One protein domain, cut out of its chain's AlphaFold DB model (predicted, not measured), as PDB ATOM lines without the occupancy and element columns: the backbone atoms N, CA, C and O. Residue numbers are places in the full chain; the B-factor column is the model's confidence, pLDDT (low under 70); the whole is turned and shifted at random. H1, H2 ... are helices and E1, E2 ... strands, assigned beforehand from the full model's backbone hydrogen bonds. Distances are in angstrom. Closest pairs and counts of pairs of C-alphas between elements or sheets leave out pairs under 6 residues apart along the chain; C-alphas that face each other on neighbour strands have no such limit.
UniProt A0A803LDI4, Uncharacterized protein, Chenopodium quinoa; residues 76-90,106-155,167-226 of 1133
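This is residues 76 to 90, 106 to 155 and 167 to 226 of the 1133 residues of an uncharacterized protein of Chenopodium quinoa (UniProt A0A803LDI4). A small twisted sheet of four strands, with the helix H1 beside its E4 edge, is joined through E4 to a helical hairpin, H2 and H3, which sits beyond one end of the sheet and makes much of the length. The long link of residues 123 to 141, with no named element, runs between H1 and E3, its C-alphas 2 to 14 A from the mean of all C-alphas, and the tail of residues 214 to 226 sticks out freely. The 125 printed residues hold, along the chain, E1, E2, H1, E3, E4, H2 and H3; the sheet runs E2, E1, E3, E4 and is mixed. The class is mixed, helices and strands, with 58 residues in named elements, under half of those printed. The whole is loose, with a radius of gyration of the C-alphas of 18.2 A, and spans 57 by 44 by 28 A.

E1, residues 76 to 79, begins with C-alpha 76 at (-15.034, -46.178, -18.354) and is 9.9 A long. E2, residues 84 to 87, is 10.2 A long, and H1, residues 114 to 122, 12.1 A. E3, residues 142 to 149, is 21.7 A long; E4, residues 169 to 176, is 22.1 A long. H2, residues 179 to 188, is 14.6 A long. H3, residues 196 to 210, is 21.0 A long and ends with C-alpha 210 at (-0.270, -23.879, -25.870).

E1 and E2 form a hairpin, antiparallel at 167 degrees, with N 76 and O 87 2.8 A apart. E1 and E3 are parallel at 31 degrees, with N 77 and O 146 2.8 A apart. E3 and E4 are antiparallel at 158 degrees; N 147 and O 171 are 2.8 A apart. These N and O pairs are within hydrogen-bond range. The sheet is twisted, its C-alphas lying up to 4.2 A off the best plane. H1 is on the sheet at a height of 6.3 A, over none of its strands; its closest C-alpha pair with E4 is Ile 121 and Leu 175, 6.7 A. H2 and H3 are not on the sheet. H3 touches H2 with residues 199 to 203 alone, at a shallow tilt of 29 degrees, opposite ways; the C-alphas of Ile 186 and Glu 203 are closest, 6.5 A. In H1 and H3 every O i to N i+4 pair is within hydrogen-bond range, in H2 5 of 6.

The C-alphas of Ser 155 and Gly 197 are farthest apart, 59.3 A. Residues 91 to 105 and 156 to 166 are not printed; the gaps are 18.1 A and 11.6 A between C-alphas. The link from H1 to E3 is long. Mean pLDDT of the printed part is 77.7; 30 residues are under 70, among them 128 to 137 and 220 to 226.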
ATOM      1  N   ILE A  76     -14.760 -44.898 -17.691       88.62
ATOM      2  CA  ILE A  76     -15.034 -46.178 -18.354       88.62
ATOM      3  C   ILE A  76     -16.133 -45.982 -19.411       88.62
ATOM      4  O   ILE A  76     -17.128 -45.299 -19.162       88.62
ATOM      5  N   LEU A  77     -15.961 -46.598 -20.581       90.62
ATOM      6  CA  LEU A  77     -16.947 -46.719 -21.656       90.62
ATOM      7  C   LEU A  77     -17.291 -48.200 -21.850       90.62
ATOM      8  O   LEU A  77     -16.452 -48.974 -22.306       90.62
ATOM      9  N   ASN A  78     -18.525 -48.591 -21.547       90.50
ATOM     10  CA  ASN A  78     -19.017 -49.956 -21.732       90.50
ATOM     11  C   ASN A  78     -19.811 -50.056 -23.038       90.50
ATOM     12  O   ASN A  78     -20.723 -49.258 -23.256       90.50
ATOM     13  N   LEU A  79     -19.487 -51.035 -23.885       91.38
ATOM     14  CA  LEU A  79     -20.181 -51.308 -25.147       91.38
ATOM     15  C   LEU A  79     -20.958 -52.622 -25.043       91.38
ATOM     16  O   LEU A  79     -20.355 -53.687 -24.887       91.38
ATOM     17  N   TYR A  80     -22.278 -52.546 -25.180       89.50
ATOM     18  CA  TYR A  80     -23.207 -53.680 -25.197       89.50
ATOM     19  C   TYR A  80     -23.821 -53.842 -26.604       89.50
ATOM     20  O   TYR A  80     -23.618 -52.971 -27.461       89.50
ATOM     21  N   PRO A  81     -24.520 -54.953 -26.914       84.50
ATOM     22  CA  PRO A  81     -25.134 -55.159 -28.233       84.50
ATOM     23  C   PRO A  81     -26.259 -54.162 -28.563       84.50
ATOM     24  O   PRO A  81     -26.465 -53.826 -29.727       84.50
ATOM     25  N   ASP A  82     -26.961 -53.689 -27.537       83.81
ATOM     26  CA  ASP A  82     -28.151 -52.834 -27.571       83.81
ATOM     27  C   ASP A  82     -27.844 -51.336 -27.383       83.81
ATOM     28  O   ASP A  82     -28.510 -50.487 -27.978       83.81
ATOM     29  N   GLY A  83     -26.796 -50.996 -26.629       88.19
ATOM     30  CA  GLY A  83     -26.343 -49.614 -26.447       88.19
ATOM     31  C   GLY A  83     -24.977 -49.497 -25.774       88.19
ATOM     32  O   GLY A  83     -24.202 -50.453 -25.718       88.19
ATOM     33  N   TYR A  84     -24.664 -48.312 -25.252       90.00
ATOM     34  CA  TYR A  84     -23.438 -48.061 -24.488       90.00
ATOM     35  C   TYR A  84     -23.712 -47.279 -23.200       90.00
ATOM     36  O   TYR A  84     -24.701 -46.556 -23.095       90.00
ATOM     37  N   SER A  85     -22.817 -47.388 -22.216       88.44
ATOM     38  CA  SER A  85     -22.828 -46.526 -21.026       88.44
ATOM     39  C   SER A  85     -21.454 -45.916 -20.770       88.44
ATOM     40  O   SER A  85     -20.425 -46.532 -21.046       88.44
ATOM     41  N   VAL A  86     -21.439 -44.693 -20.240       87.44
ATOM     42  CA  VAL A  86     -20.225 -44.016 -19.768       87.44
ATOM     43  C   VAL A  86     -20.323 -43.892 -18.250       87.44
ATOM     44  O   VAL A  86     -21.403 -43.637 -17.719       87.44
ATOM     45  N   GLY A  87     -19.223 -44.102 -17.532       82.88
ATOM     46  CA  GLY A  87     -19.215 -44.048 -16.072       82.88
ATOM     47  C   GLY A  87     -17.863 -43.659 -15.488       82.88
ATOM     48  O   GLY A  87     -16.833 -43.712 -16.158       82.88
ATOM     49  N   LYS A  88     -17.870 -43.280 -14.209       80.62
ATOM     50  CA  LYS A  88     -16.641 -43.121 -13.423       80.62
ATOM     51  C   LYS A  88     -15.933 -44.479 -13.270       80.62
ATOM     52  O   LYS A  88     -16.616 -45.504 -13.291       80.62
ATOM     53  N   PRO A  89     -14.605 -44.503 -13.071       75.50
ATOM     54  CA  PRO A  89     -13.940 -45.693 -12.562       75.50
ATOM     55  C   PRO A  89     -14.421 -45.946 -11.128       75.50
ATOM     56  O   PRO A  89     -14.375 -45.041 -10.293       75.50
ATOM     57  N   SER A  90     -14.907 -47.152 -10.850       61.06
ATOM     58  CA  SER A  90     -15.137 -47.633  -9.488       61.06
ATOM     59  C   SER A  90     -13.809 -48.056  -8.863       61.06
ATOM     60  O   SER A  90     -12.999 -48.711  -9.510       61.06
ATOM     61  N   ILE A 106     -29.609 -46.073 -18.061       72.81
ATOM     62  CA  ILE A 106     -30.181 -45.812 -19.383       72.81
ATOM     63  C   ILE A 106     -29.048 -45.936 -20.405       72.81
ATOM     64  O   ILE A 106     -28.146 -45.099 -20.444       72.81
ATOM     65  N   LEU A 107     -29.070 -47.006 -21.200       85.75
ATOM     66  CA  LEU A 107     -28.076 -47.210 -22.242       85.75
ATOM     67  C   LEU A 107     -28.306 -46.181 -23.345       85.75
ATOM     68  O   LEU A 107     -29.412 -46.037 -23.870       85.75
ATOM     69  N   HIS A 108     -27.250 -45.468 -23.711       84.81
ATOM     70  CA  HIS A 108     -27.301 -44.556 -24.836       84.81
ATOM     71  C   HIS A 108     -27.390 -45.376 -26.134       84.81
ATOM     72  O   HIS A 108     -26.594 -46.304 -26.329       84.81
ATOM     73  N   PRO A 109     -28.340 -45.064 -27.031       87.62
ATOM     74  CA  PRO A 109     -28.475 -45.778 -28.291       87.62
ATOM     75  C   PRO A 109     -27.295 -45.461 -29.214       87.62
ATOM     76  O   PRO A 109     -26.754 -44.355 -29.206       87.62
ATOM     77  N   TYR A 110     -26.945 -46.405 -30.088       87.56
ATOM     78  CA  TYR A 110     -25.976 -46.172 -31.160       87.56
ATOM     79  C   TYR A 110     -26.575 -45.280 -32.266       87.56
ATOM     80  O   TYR A 110     -26.869 -45.741 -33.373       87.56
ATOM     81  N   ASP A 111     -26.698 -43.983 -31.988       83.81
ATOM     82  CA  ASP A 111     -27.274 -42.930 -32.834       83.81
ATOM     83  C   ASP A 111     -26.231 -42.076 -33.608       83.81
ATOM     84  O   ASP A 111     -25.023 -42.326 -33.581       83.81
ATOM     85  N   ARG A 112     -26.671 -41.027 -34.317       81.00
ATOM     86  CA  ARG A 112     -25.752 -40.138 -35.055       81.00
ATOM     87  C   ARG A 112     -24.847 -39.292 -34.145       81.00
ATOM     88  O   ARG A 112     -23.751 -38.939 -34.569       81.00
ATOM     89  N   ASN A 113     -25.262 -38.988 -32.918       77.25
ATOM     90  CA  ASN A 113     -24.486 -38.151 -31.999       77.25
ATOM     91  C   ASN A 113     -23.310 -38.939 -31.399       77.25
ATOM     92  O   ASN A 113     -22.166 -38.477 -31.408       77.25
ATOM     93  N   SER A 114     -23.557 -40.185 -30.993       85.00
ATOM     94  CA  SER A 114     -22.538 -41.121 -30.508       85.00
ATOM     95  C   SER A 114     -21.459 -41.454 -31.551       85.00
ATOM     96  O   SER A 114     -20.328 -41.776 -31.194       85.00
ATOM     97  N   GLU A 115     -21.725 -41.280 -32.850       83.25
ATOM     98  CA  GLU A 115     -20.694 -41.423 -33.889       83.25
ATOM     99  C   GLU A 115     -19.526 -40.434 -33.701       83.25
ATOM    100  O   GLU A 115     -18.373 -40.786 -33.965       83.25
ATOM    101  N   VAL A 116     -19.790 -39.227 -33.186       82.50
ATOM    102  CA  VAL A 116     -18.751 -38.229 -32.872       82.50
ATOM    103  C   VAL A 116     -17.906 -38.682 -31.678       82.50
ATOM    104  O   VAL A 116     -16.677 -38.606 -31.739       82.50
ATOM    105  N   LEU A 117     -18.547 -39.228 -30.635       85.81
ATOM    106  CA  LEU A 117     -17.893 -39.835 -29.470       85.81
ATOM    107  C   LEU A 117     -16.928 -40.948 -29.891       85.81
ATOM    108  O   LEU A 117     -15.734 -40.877 -29.590       85.81
ATOM    109  N   PHE A 118     -17.423 -41.952 -30.618       88.25
ATOM    110  CA  PHE A 118     -16.595 -43.082 -31.041       88.25
ATOM    111  C   PHE A 118     -15.489 -42.630 -31.997       88.25
ATOM    112  O   PHE A 118     -14.343 -43.020 -31.816       88.25
ATOM    113  N   THR A 119     -15.762 -41.709 -32.927       85.31
ATOM    114  CA  THR A 119     -14.727 -41.142 -33.811       85.31
ATOM    115  C   THR A 119     -13.619 -40.411 -33.047       85.31
ATOM    116  O   THR A 119     -12.445 -40.502 -33.421       85.31
ATOM    117  N   ALA A 120     -13.954 -39.694 -31.973       84.25
ATOM    118  CA  ALA A 120     -12.959 -39.072 -31.108       84.25
ATOM    119  C   ALA A 120     -12.131 -40.132 -30.359       84.25
ATOM    120  O   ALA A 120     -10.903 -40.086 -30.430       84.25
ATOM    121  N   ILE A 121     -12.774 -41.128 -29.737       87.62
ATOM    122  CA  ILE A 121     -12.100 -42.183 -28.961       87.62
ATOM    123  C   ILE A 121     -11.223 -43.083 -29.843       87.62
ATOM    124  O   ILE A 121     -10.052 -43.271 -29.523       87.62
ATOM    125  N   GLU A 122     -11.729 -43.565 -30.982       87.44
ATOM    126  CA  GLU A 122     -10.974 -44.368 -31.958       87.44
ATOM    127  C   GLU A 122      -9.711 -43.632 -32.436       87.44
ATOM    128  O   GLU A 122      -8.629 -44.208 -32.482       87.44
ATOM    129  N   SER A 123      -9.800 -42.326 -32.714       82.38
ATOM    130  CA  SER A 123      -8.635 -41.494 -33.075       82.38
ATOM    131  C   SER A 123      -7.825 -40.984 -31.867       82.38
ATOM    132  O   SER A 123      -6.853 -40.237 -32.014       82.38
ATOM    133  N   GLY A 124      -8.206 -41.383 -30.651       84.81
ATOM    134  CA  GLY A 124      -7.601 -40.996 -29.380       84.81
ATOM    135  C   GLY A 124      -7.517 -39.485 -29.144       84.81
ATOM    136  O   GLY A 124      -6.511 -39.001 -28.604       84.81
ATOM    137  N   ARG A 125      -8.558 -38.760 -29.564       84.94
ATOM    138  CA  ARG A 125      -8.856 -37.362 -29.230       84.94
ATOM    139  C   ARG A 125      -9.935 -37.301 -28.150       84.94
ATOM    140  O   ARG A 125     -10.744 -38.213 -28.018       84.94
ATOM    141  N   LEU A 126      -9.959 -36.215 -27.391       82.31
ATOM    142  CA  LEU A 126     -10.973 -35.991 -26.367       82.31
ATOM    143  C   LEU A 126     -12.302 -35.510 -26.998       82.31
ATOM    144  O   LEU A 126     -12.274 -34.492 -27.696       82.31
ATOM    145  N   PRO A 127     -13.452 -36.179 -26.776       76.75
ATOM    146  CA  PRO A 127     -14.738 -35.732 -27.316       76.75
ATOM    147  C   PRO A 127     -15.134 -34.364 -26.741       76.75
ATOM    148  O   PRO A 127     -15.171 -34.186 -25.525       76.75
ATOM    149  N   GLY A 128     -15.434 -33.393 -27.603       64.44
ATOM    150  CA  GLY A 128     -15.752 -32.013 -27.213       64.44
ATOM    151  C   GLY A 128     -17.211 -31.776 -26.810       64.44
ATOM    152  O   GLY A 128     -17.758 -30.755 -27.227       64.44
ATOM    153  N   SER A 129     -17.848 -32.740 -26.130       61.72
ATOM    154  CA  SER A 129     -19.268 -32.685 -25.720       61.72
ATOM    155  C   SER A 129     -19.703 -33.800 -24.739       61.72
ATOM    156  O   SER A 129     -20.849 -34.240 -24.799       61.72
ATOM    157  N   ILE A 130     -18.798 -34.389 -23.936       55.31
ATOM    158  CA  ILE A 130     -19.156 -35.552 -23.079       55.31
ATOM    159  C   ILE A 130     -18.476 -35.586 -21.699       55.31
ATOM    160  O   ILE A 130     -18.520 -36.588 -20.992       55.31
ATOM    161  N   LEU A 131     -17.803 -34.497 -21.326       55.78
ATOM    162  CA  LEU A 131     -16.976 -34.398 -20.112       55.78
ATOM    163  C   LEU A 131     -17.302 -33.147 -19.284       55.78
ATOM    164  O   LEU A 131     -16.534 -32.768 -18.405       55.78
ATOM    165  N   GLU A 132     -18.434 -32.513 -19.582       57.00
ATOM    166  CA  GLU A 132     -19.005 -31.426 -18.787       57.00
ATOM    167  C   GLU A 132     -19.654 -32.012 -17.514       57.00
ATOM    168  O   GLU A 132     -19.369 -31.543 -16.414       57.00
ATOM    169  N   ASP A 133     -20.376 -33.135 -17.635       54.97
ATOM    170  CA  ASP A 133     -21.064 -33.812 -16.520       54.97
ATOM    171  C   ASP A 133     -20.240 -34.891 -15.783       54.97
ATOM    172  O   ASP A 133     -20.686 -35.430 -14.768       54.97
ATOM    173  N   ILE A 134     -19.048 -35.260 -16.280       60.12
ATOM    174  CA  ILE A 134     -18.247 -36.370 -15.725       60.12
ATOM    175  C   ILE A 134     -16.961 -35.841 -15.070       60.12
ATOM    176  O   ILE A 134     -15.995 -35.546 -15.780       60.12
ATOM    177  N   PRO A 135     -16.878 -35.801 -13.721       60.97
ATOM    178  CA  PRO A 135     -15.650 -35.480 -12.996       60.97
ATOM    179  C   PRO A 135     -14.511 -36.456 -13.327       60.97
ATOM    180  O   PRO A 135     -14.438 -37.554 -12.776       60.97
ATOM    181  N   CYS A 136     -13.621 -36.043 -14.230       69.62
ATOM    182  CA  CYS A 136     -12.491 -36.834 -14.714       69.62
ATOM    183  C   CYS A 136     -11.153 -36.248 -14.252       69.62
ATOM    184  O   CYS A 136     -10.889 -35.056 -14.417       69.62
ATOM    185  N   LYS A 137     -10.258 -37.106 -13.750       69.44
ATOM    186  CA  LYS A 137      -8.868 -36.734 -13.451       69.44
ATOM    187  C   LYS A 137      -8.045 -36.641 -14.741       69.44
ATOM    188  O   LYS A 137      -7.970 -37.612 -15.496       69.44
ATOM    189  N   PHE A 138      -7.408 -35.491 -14.968       74.38
ATOM    190  CA  PHE A 138      -6.526 -35.245 -16.115       74.38
ATOM    191  C   PHE A 138      -5.075 -35.625 -15.799       74.38
ATOM    192  O   PHE A 138      -4.373 -34.898 -15.095       74.38
ATOM    193  N   SER A 139      -4.595 -36.725 -16.377       68.56
ATOM    194  CA  SER A 139      -3.192 -37.140 -16.309       68.56
ATOM    195  C   SER A 139      -2.425 -36.554 -17.500       68.56
ATOM    196  O   SER A 139      -2.705 -36.845 -18.663       68.56
ATOM    197  N   GLU A 140      -1.472 -35.653 -17.225       67.50
ATOM    198  CA  GLU A 140      -0.719 -34.915 -18.256       67.50
ATOM    199  C   GLU A 140      -1.616 -34.312 -19.371       67.50
ATOM    200  O   GLU A 140      -1.379 -34.533 -20.566       67.50
ATOM    201  N   GLY A 141      -2.687 -33.592 -19.004       70.00
ATOM    202  CA  GLY A 141      -3.609 -32.950 -19.962       70.00
ATOM    203  C   GLY A 141      -4.267 -33.903 -20.969       70.00
ATOM    204  O   GLY A 141      -4.658 -33.496 -22.066       70.00
ATOM    205  N   ALA A 142      -4.345 -35.181 -20.616       79.00
ATOM    206  CA  ALA A 142      -5.058 -36.225 -21.325       79.00
ATOM    207  C   ALA A 142      -6.030 -36.905 -20.354       79.00
ATOM    208  O   ALA A 142      -5.874 -36.794 -19.138       79.00
ATOM    209  N   LEU A 143      -7.011 -37.622 -20.899       84.94
ATOM    210  CA  LEU A 143      -7.786 -38.599 -20.137       84.94
ATOM    211  C   LEU A 143      -7.395 -40.016 -20.565       84.94
ATOM    212  O   LEU A 143      -7.099 -40.257 -21.739       84.94
ATOM    213  N   THR A 144      -7.445 -40.956 -19.627       88.00
ATOM    214  CA  THR A 144      -7.373 -42.393 -19.907       88.00
ATOM    215  C   THR A 144      -8.796 -42.936 -19.939       88.00
ATOM    216  O   THR A 144      -9.434 -43.056 -18.897       88.00
ATOM    217  N   CYS A 145      -9.301 -43.254 -21.128       88.81
ATOM    218  CA  CYS A 145     -10.575 -43.951 -21.290       88.81
ATOM    219  C   CYS A 145     -10.327 -45.459 -21.239       88.81
ATOM    220  O   CYS A 145      -9.532 -45.969 -22.030       88.81
ATOM    221  N   GLU A 146     -11.015 -46.183 -20.363       91.38
ATOM    222  CA  GLU A 146     -11.068 -47.645 -20.421       91.38
ATOM    223  C   GLU A 146     -12.318 -48.076 -21.197       91.38
ATOM    224  O   GLU A 146     -13.438 -47.839 -20.760       91.38
ATOM    225  N   VAL A 147     -12.136 -48.681 -22.369       91.31
ATOM    226  CA  VAL A 147     -13.231 -49.204 -23.193       91.31
ATOM    227  C   VAL A 147     -13.407 -50.691 -22.902       91.31
ATOM    228  O   VAL A 147     -12.485 -51.469 -23.145       91.31
ATOM    229  N   ARG A 148     -14.583 -51.087 -22.410       91.50
ATOM    230  CA  ARG A 148     -14.970 -52.477 -22.138       91.50
ATOM    231  C   ARG A 148     -15.985 -52.935 -23.180       91.50
ATOM    232  O   ARG A 148     -17.125 -52.475 -23.181       91.50
ATOM    233  N   ASP A 149     -15.572 -53.819 -24.082       89.69
ATOM    234  CA  ASP A 149     -16.442 -54.343 -25.138       89.69
ATOM    235  C   ASP A 149     -17.032 -55.707 -24.754       89.69
ATOM    236  O   ASP A 149     -16.345 -56.729 -24.816       89.69
ATOM    237  N   TYR A 150     -18.308 -55.717 -24.358       87.31
ATOM    238  CA  TYR A 150     -19.050 -56.918 -23.960       87.31
ATOM    239  C   TYR A 150     -19.630 -57.674 -25.170       87.31
ATOM    240  O   TYR A 150     -19.949 -58.857 -25.070       87.31
ATOM    241  N   ARG A 151     -19.718 -57.033 -26.347       84.50
ATOM    242  CA  ARG A 151     -20.357 -57.593 -27.559       84.50
ATOM    243  C   ARG A 151     -19.640 -58.829 -28.111       84.50
ATOM    244  O   ARG A 151     -20.232 -59.593 -28.864       84.50
ATOM    245  N   LYS A 152     -18.363 -59.011 -27.763       67.38
ATOM    246  CA  LYS A 152     -17.522 -60.128 -28.223       67.38
ATOM    247  C   LYS A 152     -17.653 -61.393 -27.368       67.38
ATOM    248  O   LYS A 152     -17.189 -62.441 -27.792       67.38
ATOM    249  N   GLY A 153     -18.306 -61.328 -26.204       55.38
ATOM    250  CA  GLY A 153     -18.418 -62.450 -25.263       55.38
ATOM    251  C   GLY A 153     -19.463 -63.522 -25.612       55.38
ATOM    252  O   GLY A 153     -19.775 -64.336 -24.752       55.38
ATOM    253  N   MET A 154     -20.042 -63.503 -26.820       51.62
ATOM    254  CA  MET A 154     -21.225 -64.304 -27.190       51.62
ATOM    255  C   MET A 154     -20.962 -65.421 -28.224       51.62
ATOM    256  O   MET A 154     -21.914 -66.068 -28.650       51.62
ATOM    257  N   SER A 155     -19.722 -65.629 -28.690       46.75
ATOM    258  CA  SER A 155     -19.457 -66.465 -29.879       46.75
ATOM    259  C   SER A 155     -19.443 -67.980 -29.655       46.75
ATOM    260  O   SER A 155     -19.581 -68.712 -30.632       46.75
ATOM    261  N   PRO A 167     -16.218 -62.609 -20.709       66.62
ATOM    262  CA  PRO A 167     -15.324 -61.530 -20.288       66.62
ATOM    263  C   PRO A 167     -15.228 -60.426 -21.354       66.62
ATOM    264  O   PRO A 167     -14.999 -60.692 -22.535       66.62
ATOM    265  N   ALA A 168     -15.378 -59.168 -20.934       78.62
ATOM    266  CA  ALA A 168     -15.308 -58.019 -21.836       78.62
ATOM    267  C   ALA A 168     -13.890 -57.807 -22.392       78.62
ATOM    268  O   ALA A 168     -12.897 -57.945 -21.678       78.62
ATOM    269  N   THR A 169     -13.777 -57.383 -23.654       82.88
ATOM    270  CA  THR A 169     -12.479 -56.979 -24.218       82.88
ATOM    271  C   THR A 169     -12.120 -55.574 -23.726       82.88
ATOM    272  O   THR A 169     -12.696 -54.590 -24.195       82.88
ATOM    273  N   ILE A 170     -11.171 -55.470 -22.792       87.25
ATOM    274  CA  ILE A 170     -10.764 -54.199 -22.168       87.25
ATOM    275  C   ILE A 170      -9.614 -53.537 -22.946       87.25
ATOM    276  O   ILE A 170      -8.580 -54.156 -23.189       87.25
ATOM    277  N   ASN A 171      -9.769 -52.259 -23.307       86.19
ATOM    278  CA  ASN A 171      -8.767 -51.451 -24.014       86.19
ATOM    279  C   ASN A 171      -8.589 -50.081 -23.338       86.19
ATOM    280  O   ASN A 171      -9.547 -49.317 -23.238       86.19
ATOM    281  N   LYS A 172      -7.367 -49.719 -22.926       89.44
ATOM    282  CA  LYS A 172      -7.065 -48.393 -22.350       89.44
ATOM    283  C   LYS A 172      -6.548 -47.431 -23.424       89.44
ATOM    284  O   LYS A 172      -5.492 -47.652 -24.009       89.44
ATOM    285  N   VAL A 173      -7.279 -46.341 -23.668       88.56
ATOM    286  CA  VAL A 173      -6.990 -45.350 -24.717       88.56
ATOM    287  C   VAL A 173      -6.656 -43.991 -24.100       88.56
ATOM    288  O   VAL A 173      -7.493 -43.365 -23.451       88.56
ATOM    289  N   ARG A 174      -5.443 -43.480 -24.359       87.19
ATOM    290  CA  ARG A 174      -5.057 -42.109 -23.982       87.19
ATOM    291  C   ARG A 174      -5.645 -41.091 -24.969       87.19
ATOM    292  O   ARG A 174      -5.169 -40.960 -26.108       87.19
ATOM    293  N   LEU A 175      -6.659 -40.363 -24.509       87.00
ATOM    294  CA  LEU A 175      -7.374 -39.308 -25.224       87.00
ATOM    295  C   LEU A 175      -6.672 -37.963 -25.021       87.00
ATOM    296  O   LEU A 175      -6.581 -37.469 -23.899       87.00
ATOM    297  N   LYS A 176      -6.171 -37.356 -26.100       83.38
ATOM    298  CA  LYS A 176      -5.529 -36.032 -26.036       83.38
ATOM    299  C   LYS A 176      -6.539 -34.909 -26.271       83.38
ATOM    300  O   LYS A 176      -7.345 -34.993 -27.197       83.38
ATOM    301  N   MET A 177      -6.433 -33.850 -25.468       76.88
ATOM    302  CA  MET A 177      -7.112 -32.570 -25.683       76.88
ATOM    303  C   MET A 177      -6.852 -32.046 -27.106       76.88
ATOM    304  O   MET A 177      -5.733 -32.171 -27.610       76.88
ATOM    305  N   SER A 178      -7.853 -31.440 -27.748       74.62
ATOM    306  CA  SER A 178      -7.683 -30.726 -29.019       74.62
ATOM    307  C   SER A 178      -7.902 -29.219 -28.851       74.62
ATOM    308  O   SER A 178      -8.412 -28.767 -27.828       74.62
ATOM    309  N   LEU A 179      -7.532 -28.436 -29.870       75.88
ATOM    310  CA  LEU A 179      -7.757 -26.987 -29.893       75.88
ATOM    311  C   LEU A 179      -9.252 -26.622 -29.798       75.88
ATOM    312  O   LEU A 179      -9.585 -25.597 -29.219       75.88
ATOM    313  N   GLU A 180     -10.146 -27.471 -30.311       76.06
ATOM    314  CA  GLU A 180     -11.597 -27.274 -30.198       76.06
ATOM    315  C   GLU A 180     -12.059 -27.332 -28.733       76.06
ATOM    316  O   GLU A 180     -12.855 -26.503 -28.305       76.06
ATOM    317  N   ASN A 181     -11.517 -28.273 -27.950       77.69
ATOM    318  CA  ASN A 181     -11.829 -28.405 -26.526       77.69
ATOM    319  C   ASN A 181     -11.353 -27.167 -25.753       77.69
ATOM    320  O   ASN A 181     -12.101 -26.637 -24.948       77.69
ATOM    321  N   VAL A 182     -10.148 -26.665 -26.054       76.00
ATOM    322  CA  VAL A 182      -9.600 -25.437 -25.446       76.00
ATOM    323  C   VAL A 182     -10.527 -24.242 -25.686       76.00
ATOM    324  O   VAL A 182     -10.871 -23.528 -24.751       76.00
ATOM    325  N   VAL A 183     -10.955 -24.034 -26.935       74.81
ATOM    326  CA  VAL A 183     -11.820 -22.902 -27.312       74.81
ATOM    327  C   VAL A 183     -13.233 -23.038 -26.726       74.81
ATOM    328  O   VAL A 183     -13.862 -22.024 -26.446       74.81
ATOM    329  N   LYS A 184     -13.723 -24.261 -26.478       78.12
ATOM    330  CA  LYS A 184     -14.985 -24.514 -25.756       78.12
ATOM    331  C   LYS A 184     -14.864 -24.305 -24.242       78.12
ATOM    332  O   LYS A 184     -15.751 -23.709 -23.643       78.12
ATOM    333  N   ASP A 185     -13.764 -24.744 -23.636       74.81
ATOM    334  CA  ASP A 185     -13.524 -24.646 -22.191       74.81
ATOM    335  C   ASP A 185     -13.436 -23.189 -21.699       74.81
ATOM    336  O   ASP A 185     -13.741 -22.908 -20.541       74.81
ATOM    337  N   ILE A 186     -13.029 -22.253 -22.565       76.81
ATOM    338  CA  ILE A 186     -12.801 -20.849 -22.191       76.81
ATOM    339  C   ILE A 186     -14.111 -20.078 -21.917       76.81
ATOM    340  O   ILE A 186     -14.212 -19.502 -20.835       76.81
ATOM    341  N   PRO A 187     -15.139 -20.083 -22.791       75.19
ATOM    342  CA  PRO A 187     -16.456 -19.541 -22.447       75.19
ATOM    343  C   PRO A 187     -17.145 -20.286 -21.298       75.19
ATOM    344  O   PRO A 187     -17.823 -19.657 -20.497       75.19
ATOM    345  N   LEU A 188     -16.957 -21.608 -21.180       74.31
ATOM    346  CA  LEU A 188     -17.615 -22.422 -20.146       74.31
ATOM    347  C   LEU A 188     -17.078 -22.186 -18.721       74.31
ATOM    348  O   LEU A 188     -17.740 -22.567 -17.758       74.31
ATOM    349  N   MET A 189     -15.910 -21.552 -18.562       73.00
ATOM    350  CA  MET A 189     -15.423 -21.091 -17.252       73.00
ATOM    351  C   MET A 189     -15.835 -19.650 -16.903       73.00
ATOM    352  O   MET A 189     -15.492 -19.174 -15.820       73.00
ATOM    353  N   ALA A 190     -16.537 -18.949 -17.797       79.38
ATOM    354  CA  ALA A 190     -16.998 -17.590 -17.561       79.38
ATOM    355  C   ALA A 190     -18.388 -17.574 -16.905       79.38
ATOM    356  O   ALA A 190     -19.305 -18.285 -17.307       79.38
ATOM    357  N   ASP A 191     -18.530 -16.715 -15.904       82.31
ATOM    358  CA  ASP A 191     -19.795 -16.306 -15.291       82.31
ATOM    359  C   ASP A 191     -20.069 -14.824 -15.613       82.31
ATOM    360  O   ASP A 191     -19.203 -14.137 -16.161       82.31
ATOM    361  N   ASP A 192     -21.244 -14.306 -15.239       82.94
ATOM    362  CA  ASP A 192     -21.681 -12.928 -15.533       82.94
ATOM    363  C   ASP A 192     -20.735 -11.821 -15.012       82.94
ATOM    364  O   ASP A 192     -20.870 -10.660 -15.399       82.94
ATOM    365  N   SER A 193     -19.768 -12.140 -14.141       85.12
ATOM    366  CA  SER A 193     -18.761 -11.179 -13.682       85.12
ATOM    367  C   SER A 193     -17.564 -11.027 -14.628       85.12
ATOM    368  O   SER A 193     -16.734 -10.134 -14.424       85.12
ATOM    369  N   TRP A 194     -17.417 -11.889 -15.636       87.56
ATOM    370  CA  TRP A 194     -16.354 -11.800 -16.637       87.56
ATOM    371  C   TRP A 194     -16.686 -10.760 -17.700       87.56
ATOM    372  O   TRP A 194     -17.711 -10.832 -18.373       87.56
ATOM    373  N   THR A 195     -15.777  -9.813 -17.923       89.31
ATOM    374  CA  THR A 195     -15.892  -8.928 -19.080       89.31
ATOM    375  C   THR A 195     -15.431  -9.650 -20.346       89.31
ATOM    376  O   THR A 195     -14.569 -10.531 -20.312       89.31
ATOM    377  N   TYR A 196     -15.930  -9.216 -21.505       87.81
ATOM    378  CA  TYR A 196     -15.408  -9.668 -22.801       87.81
ATOM    379  C   TYR A 196     -13.890  -9.420 -22.937       87.81
ATOM    380  O   TYR A 196     -13.188 -10.201 -23.574       87.81
ATOM    381  N   GLY A 197     -13.363  -8.373 -22.287       90.62
ATOM    382  CA  GLY A 197     -11.924  -8.114 -22.208       90.62
ATOM    383  C   GLY A 197     -11.164  -9.207 -21.450       90.62
ATOM    384  O   GLY A 197     -10.165  -9.705 -21.964       90.62
ATOM    385  N   ASP A 198     -11.663  -9.626 -20.282       88.12
ATOM    386  CA  ASP A 198     -11.071 -10.708 -19.479       88.12
ATOM    387  C   ASP A 198     -11.040 -12.027 -20.261       88.12
ATOM    388  O   ASP A 198     -10.024 -12.726 -20.275       88.12
ATOM    389  N   LEU A 199     -12.140 -12.343 -20.956       87.31
ATOM    390  CA  LEU A 199     -12.269 -13.560 -21.756       87.31
ATOM    391  C   LEU A 199     -11.258 -13.584 -22.914       87.31
ATOM    392  O   LEU A 199     -10.529 -14.563 -23.068       87.31
ATOM    393  N   MET A 200     -11.148 -12.487 -23.674       88.44
ATOM    394  CA  MET A 200     -10.177 -12.347 -24.768       88.44
ATOM    395  C   MET A 200      -8.718 -12.342 -24.273       88.44
ATOM    396  O   MET A 200      -7.827 -12.888 -24.930       88.44
ATOM    397  N   GLU A 201      -8.445 -11.738 -23.113       88.88
ATOM    398  CA  GLU A 201      -7.124 -11.748 -22.475       88.88
ATOM    399  C   GLU A 201      -6.720 -13.189 -22.117       88.88
ATOM    400  O   GLU A 201      -5.646 -13.646 -22.528       88.88
ATOM    401  N   VAL A 202      -7.600 -13.925 -21.426       86.50
ATOM    402  CA  VAL A 202      -7.390 -15.322 -21.010       86.50
ATOM    403  C   VAL A 202      -7.300 -16.268 -22.208       86.50
ATOM    404  O   VAL A 202      -6.345 -17.046 -22.266       86.50
ATOM    405  N   GLU A 203      -8.188 -16.156 -23.203       85.69
ATOM    406  CA  GLU A 203      -8.092 -16.916 -24.456       85.69
ATOM    407  C   GLU A 203      -6.729 -16.699 -25.110       85.69
ATOM    408  O   GLU A 203      -5.989 -17.654 -25.371       85.69
ATOM    409  N   SER A 204      -6.345 -15.436 -25.323       85.31
ATOM    410  CA  SER A 204      -5.096 -15.137 -26.011       85.31
ATOM    411  C   SER A 204      -3.882 -15.667 -25.242       85.31
ATOM    412  O   SER A 204      -2.926 -16.119 -25.868       85.31
ATOM    413  N   ARG A 205      -3.902 -15.652 -23.900       86.25
ATOM    414  CA  ARG A 205      -2.823 -16.193 -23.057       86.25
ATOM    415  C   ARG A 205      -2.757 -17.716 -23.120       86.25
ATOM    416  O   ARG A 205      -1.663 -18.245 -23.307       86.25
ATOM    417  N   ILE A 206      -3.893 -18.408 -23.031       83.19
ATOM    418  CA  ILE A 206      -3.970 -19.872 -23.136       83.19
ATOM    419  C   ILE A 206      -3.481 -20.332 -24.516       83.19
ATOM    420  O   ILE A 206      -2.597 -21.186 -24.600       83.19
ATOM    421  N   LEU A 207      -3.956 -19.712 -25.600       81.94
ATOM    422  CA  LEU A 207      -3.531 -20.044 -26.965       81.94
ATOM    423  C   LEU A 207      -2.037 -19.752 -27.206       81.94
ATOM    424  O   LEU A 207      -1.337 -20.584 -27.791       81.94
ATOM    425  N   LYS A 208      -1.510 -18.621 -26.708       82.81
ATOM    426  CA  LYS A 208      -0.068 -18.291 -26.769       82.81
ATOM    427  C   LYS A 208       0.796 -19.268 -25.962       82.81
ATOM    428  O   LYS A 208       1.926 -19.536 -26.366       82.81
ATOM    429  N   ALA A 209       0.293 -19.789 -24.842       80.81
ATOM    430  CA  ALA A 209       1.012 -20.746 -24.000       80.81
ATOM    431  C   ALA A 209       0.993 -22.173 -24.580       80.81
ATOM    432  O   ALA A 209       2.006 -22.867 -24.522       80.81
ATOM    433  N   LEU A 210      -0.122 -22.584 -25.194       77.12
ATOM    434  CA  LEU A 210      -0.270 -23.879 -25.870       77.12
ATOM    435  C   LEU A 210       0.551 -24.007 -27.159       77.12
ATOM    436  O   LEU A 210       0.891 -25.124 -27.546       77.12
ATOM    437  N   GLN A 211       0.827 -22.888 -27.838       73.62
ATOM    438  CA  GLN A 211       1.531 -22.833 -29.130       73.62
ATOM    439  C   GLN A 211       1.016 -23.882 -30.143       73.62
ATOM    440  O   GLN A 211       1.791 -24.714 -30.634       73.62
ATOM    441  N   PRO A 212      -0.298 -23.886 -30.462       69.88
ATOM    442  CA  PRO A 212      -0.861 -24.832 -31.419       69.88
ATOM    443  C   PRO A 212      -0.138 -24.716 -32.767       69.88
ATOM    444  O   PRO A 212       0.144 -23.615 -33.240       69.88
ATOM    445  N   LYS A 213       0.161 -25.860 -33.399       62.72
ATOM    446  CA  LYS A 213       0.904 -25.941 -34.672       62.72
ATOM    447  C   LYS A 213       0.068 -25.425 -35.850       62.72
ATOM    448  O   LYS A 213      -0.434 -26.203 -36.664       62.72
ATOM    449  N   LEU A 214      -0.088 -24.108 -35.927       65.38
ATOM    450  CA  LEU A 214      -0.838 -23.419 -36.965       65.38
ATOM    451  C   LEU A 214      -0.046 -23.436 -38.277       65.38
ATOM    452  O   LEU A 214       1.075 -22.937 -38.359       65.38
ATOM    453  N   CYS A 215      -0.621 -24.042 -39.311       64.88
ATOM    454  CA  CYS A 215       0.024 -24.194 -40.611       64.88
ATOM    455  C   CYS A 215      -0.467 -23.094 -41.561       64.88
ATOM    456  O   CYS A 215      -1.321 -23.345 -42.405       64.88
ATOM    457  N   LEU A 216       0.076 -21.881 -41.407       72.25
ATOM    458  CA  LEU A 216      -0.172 -20.719 -42.281       72.25
ATOM    459  C   LEU A 216       0.596 -20.807 -43.615       72.25
ATOM    460  O   LEU A 216       1.091 -19.816 -44.138       72.25
ATOM    461  N   ASP A 217       0.748 -22.024 -44.128       71.62
ATOM    462  CA  ASP A 217       1.423 -22.300 -45.389       71.62
ATOM    463  C   ASP A 217       0.450 -21.993 -46.541       71.62
ATOM    464  O   ASP A 217      -0.608 -22.627 -46.601       71.62
ATOM    465  N   PRO A 218       0.751 -21.025 -47.430       64.19
ATOM    466  CA  PRO A 218      -0.148 -20.650 -48.519       64.19
ATOM    467  C   PRO A 218      -0.225 -21.719 -49.619       64.19
ATOM    468  O   PRO A 218      -1.096 -21.630 -50.482       64.19
ATOM    469  N   VAL A 219       0.655 -22.730 -49.609       73.31
ATOM    470  CA  VAL A 219       0.572 -23.859 -50.540       73.31
ATOM    471  C   VAL A 219      -0.625 -24.741 -50.150       73.31
ATOM    472  O   VAL A 219      -0.629 -25.321 -49.056       73.31
ATOM    473  N   PRO A 220      -1.648 -24.892 -51.017       58.75
ATOM    474  CA  PRO A 220      -2.821 -25.696 -50.702       58.75
ATOM    475  C   PRO A 220      -2.409 -27.158 -50.529       58.75
ATOM    476  O   PRO A 220      -1.914 -27.800 -51.455       58.75
ATOM    477  N   LYS A 221      -2.616 -27.704 -49.328       59.38
ATOM    478  CA  LYS A 221      -2.165 -29.060 -48.979       59.38
ATOM    479  C   LYS A 221      -3.131 -30.108 -49.513       59.38
ATOM    480  O   LYS A 221      -3.869 -30.716 -48.738       59.38
ATOM    481  N   LEU A 222      -3.106 -30.302 -50.832       59.59
ATOM    482  CA  LEU A 222      -3.921 -31.276 -51.563       59.59
ATOM    483  C   LEU A 222      -3.755 -32.700 -51.005       59.59
ATOM    484  O   LEU A 222      -4.734 -33.439 -50.958       59.59
ATOM    485  N   ASP A 223      -2.599 -33.037 -50.420       56.69
ATOM    486  CA  ASP A 223      -2.402 -34.268 -49.640       56.69
ATOM    487  C   ASP A 223      -3.489 -34.512 -48.584       56.69
ATOM    488  O   ASP A 223      -3.722 -35.651 -48.208       56.69
ATOM    489  N   ARG A 224      -4.105 -33.461 -48.019       51.88
ATOM    490  CA  ARG A 224      -5.168 -33.592 -47.008       51.88
ATOM    491  C   ARG A 224      -6.485 -34.096 -47.598       51.88
ATOM    492  O   ARG A 224      -7.302 -34.597 -46.838       51.88
ATOM    493  N   LEU A 225      -6.673 -33.975 -48.912       50.09
ATOM    494  CA  LEU A 225      -7.797 -34.558 -49.651       50.09
ATOM    495  C   LEU A 225      -7.522 -36.029 -50.005       50.09
ATOM    496  O   LEU A 225      -8.447 -36.830 -50.038       50.09
ATOM    497  N   CYS A 226      -6.250 -36.385 -50.215       45.00
ATOM    498  CA  CYS A 226      -5.808 -37.741 -50.564       45.00
ATOM    499  C   CYS A 226      -5.321 -38.573 -49.361       45.00
ATOM    500  O   CYS A 226      -4.843 -39.692 -49.540       45.00
TER     501      CYS A 226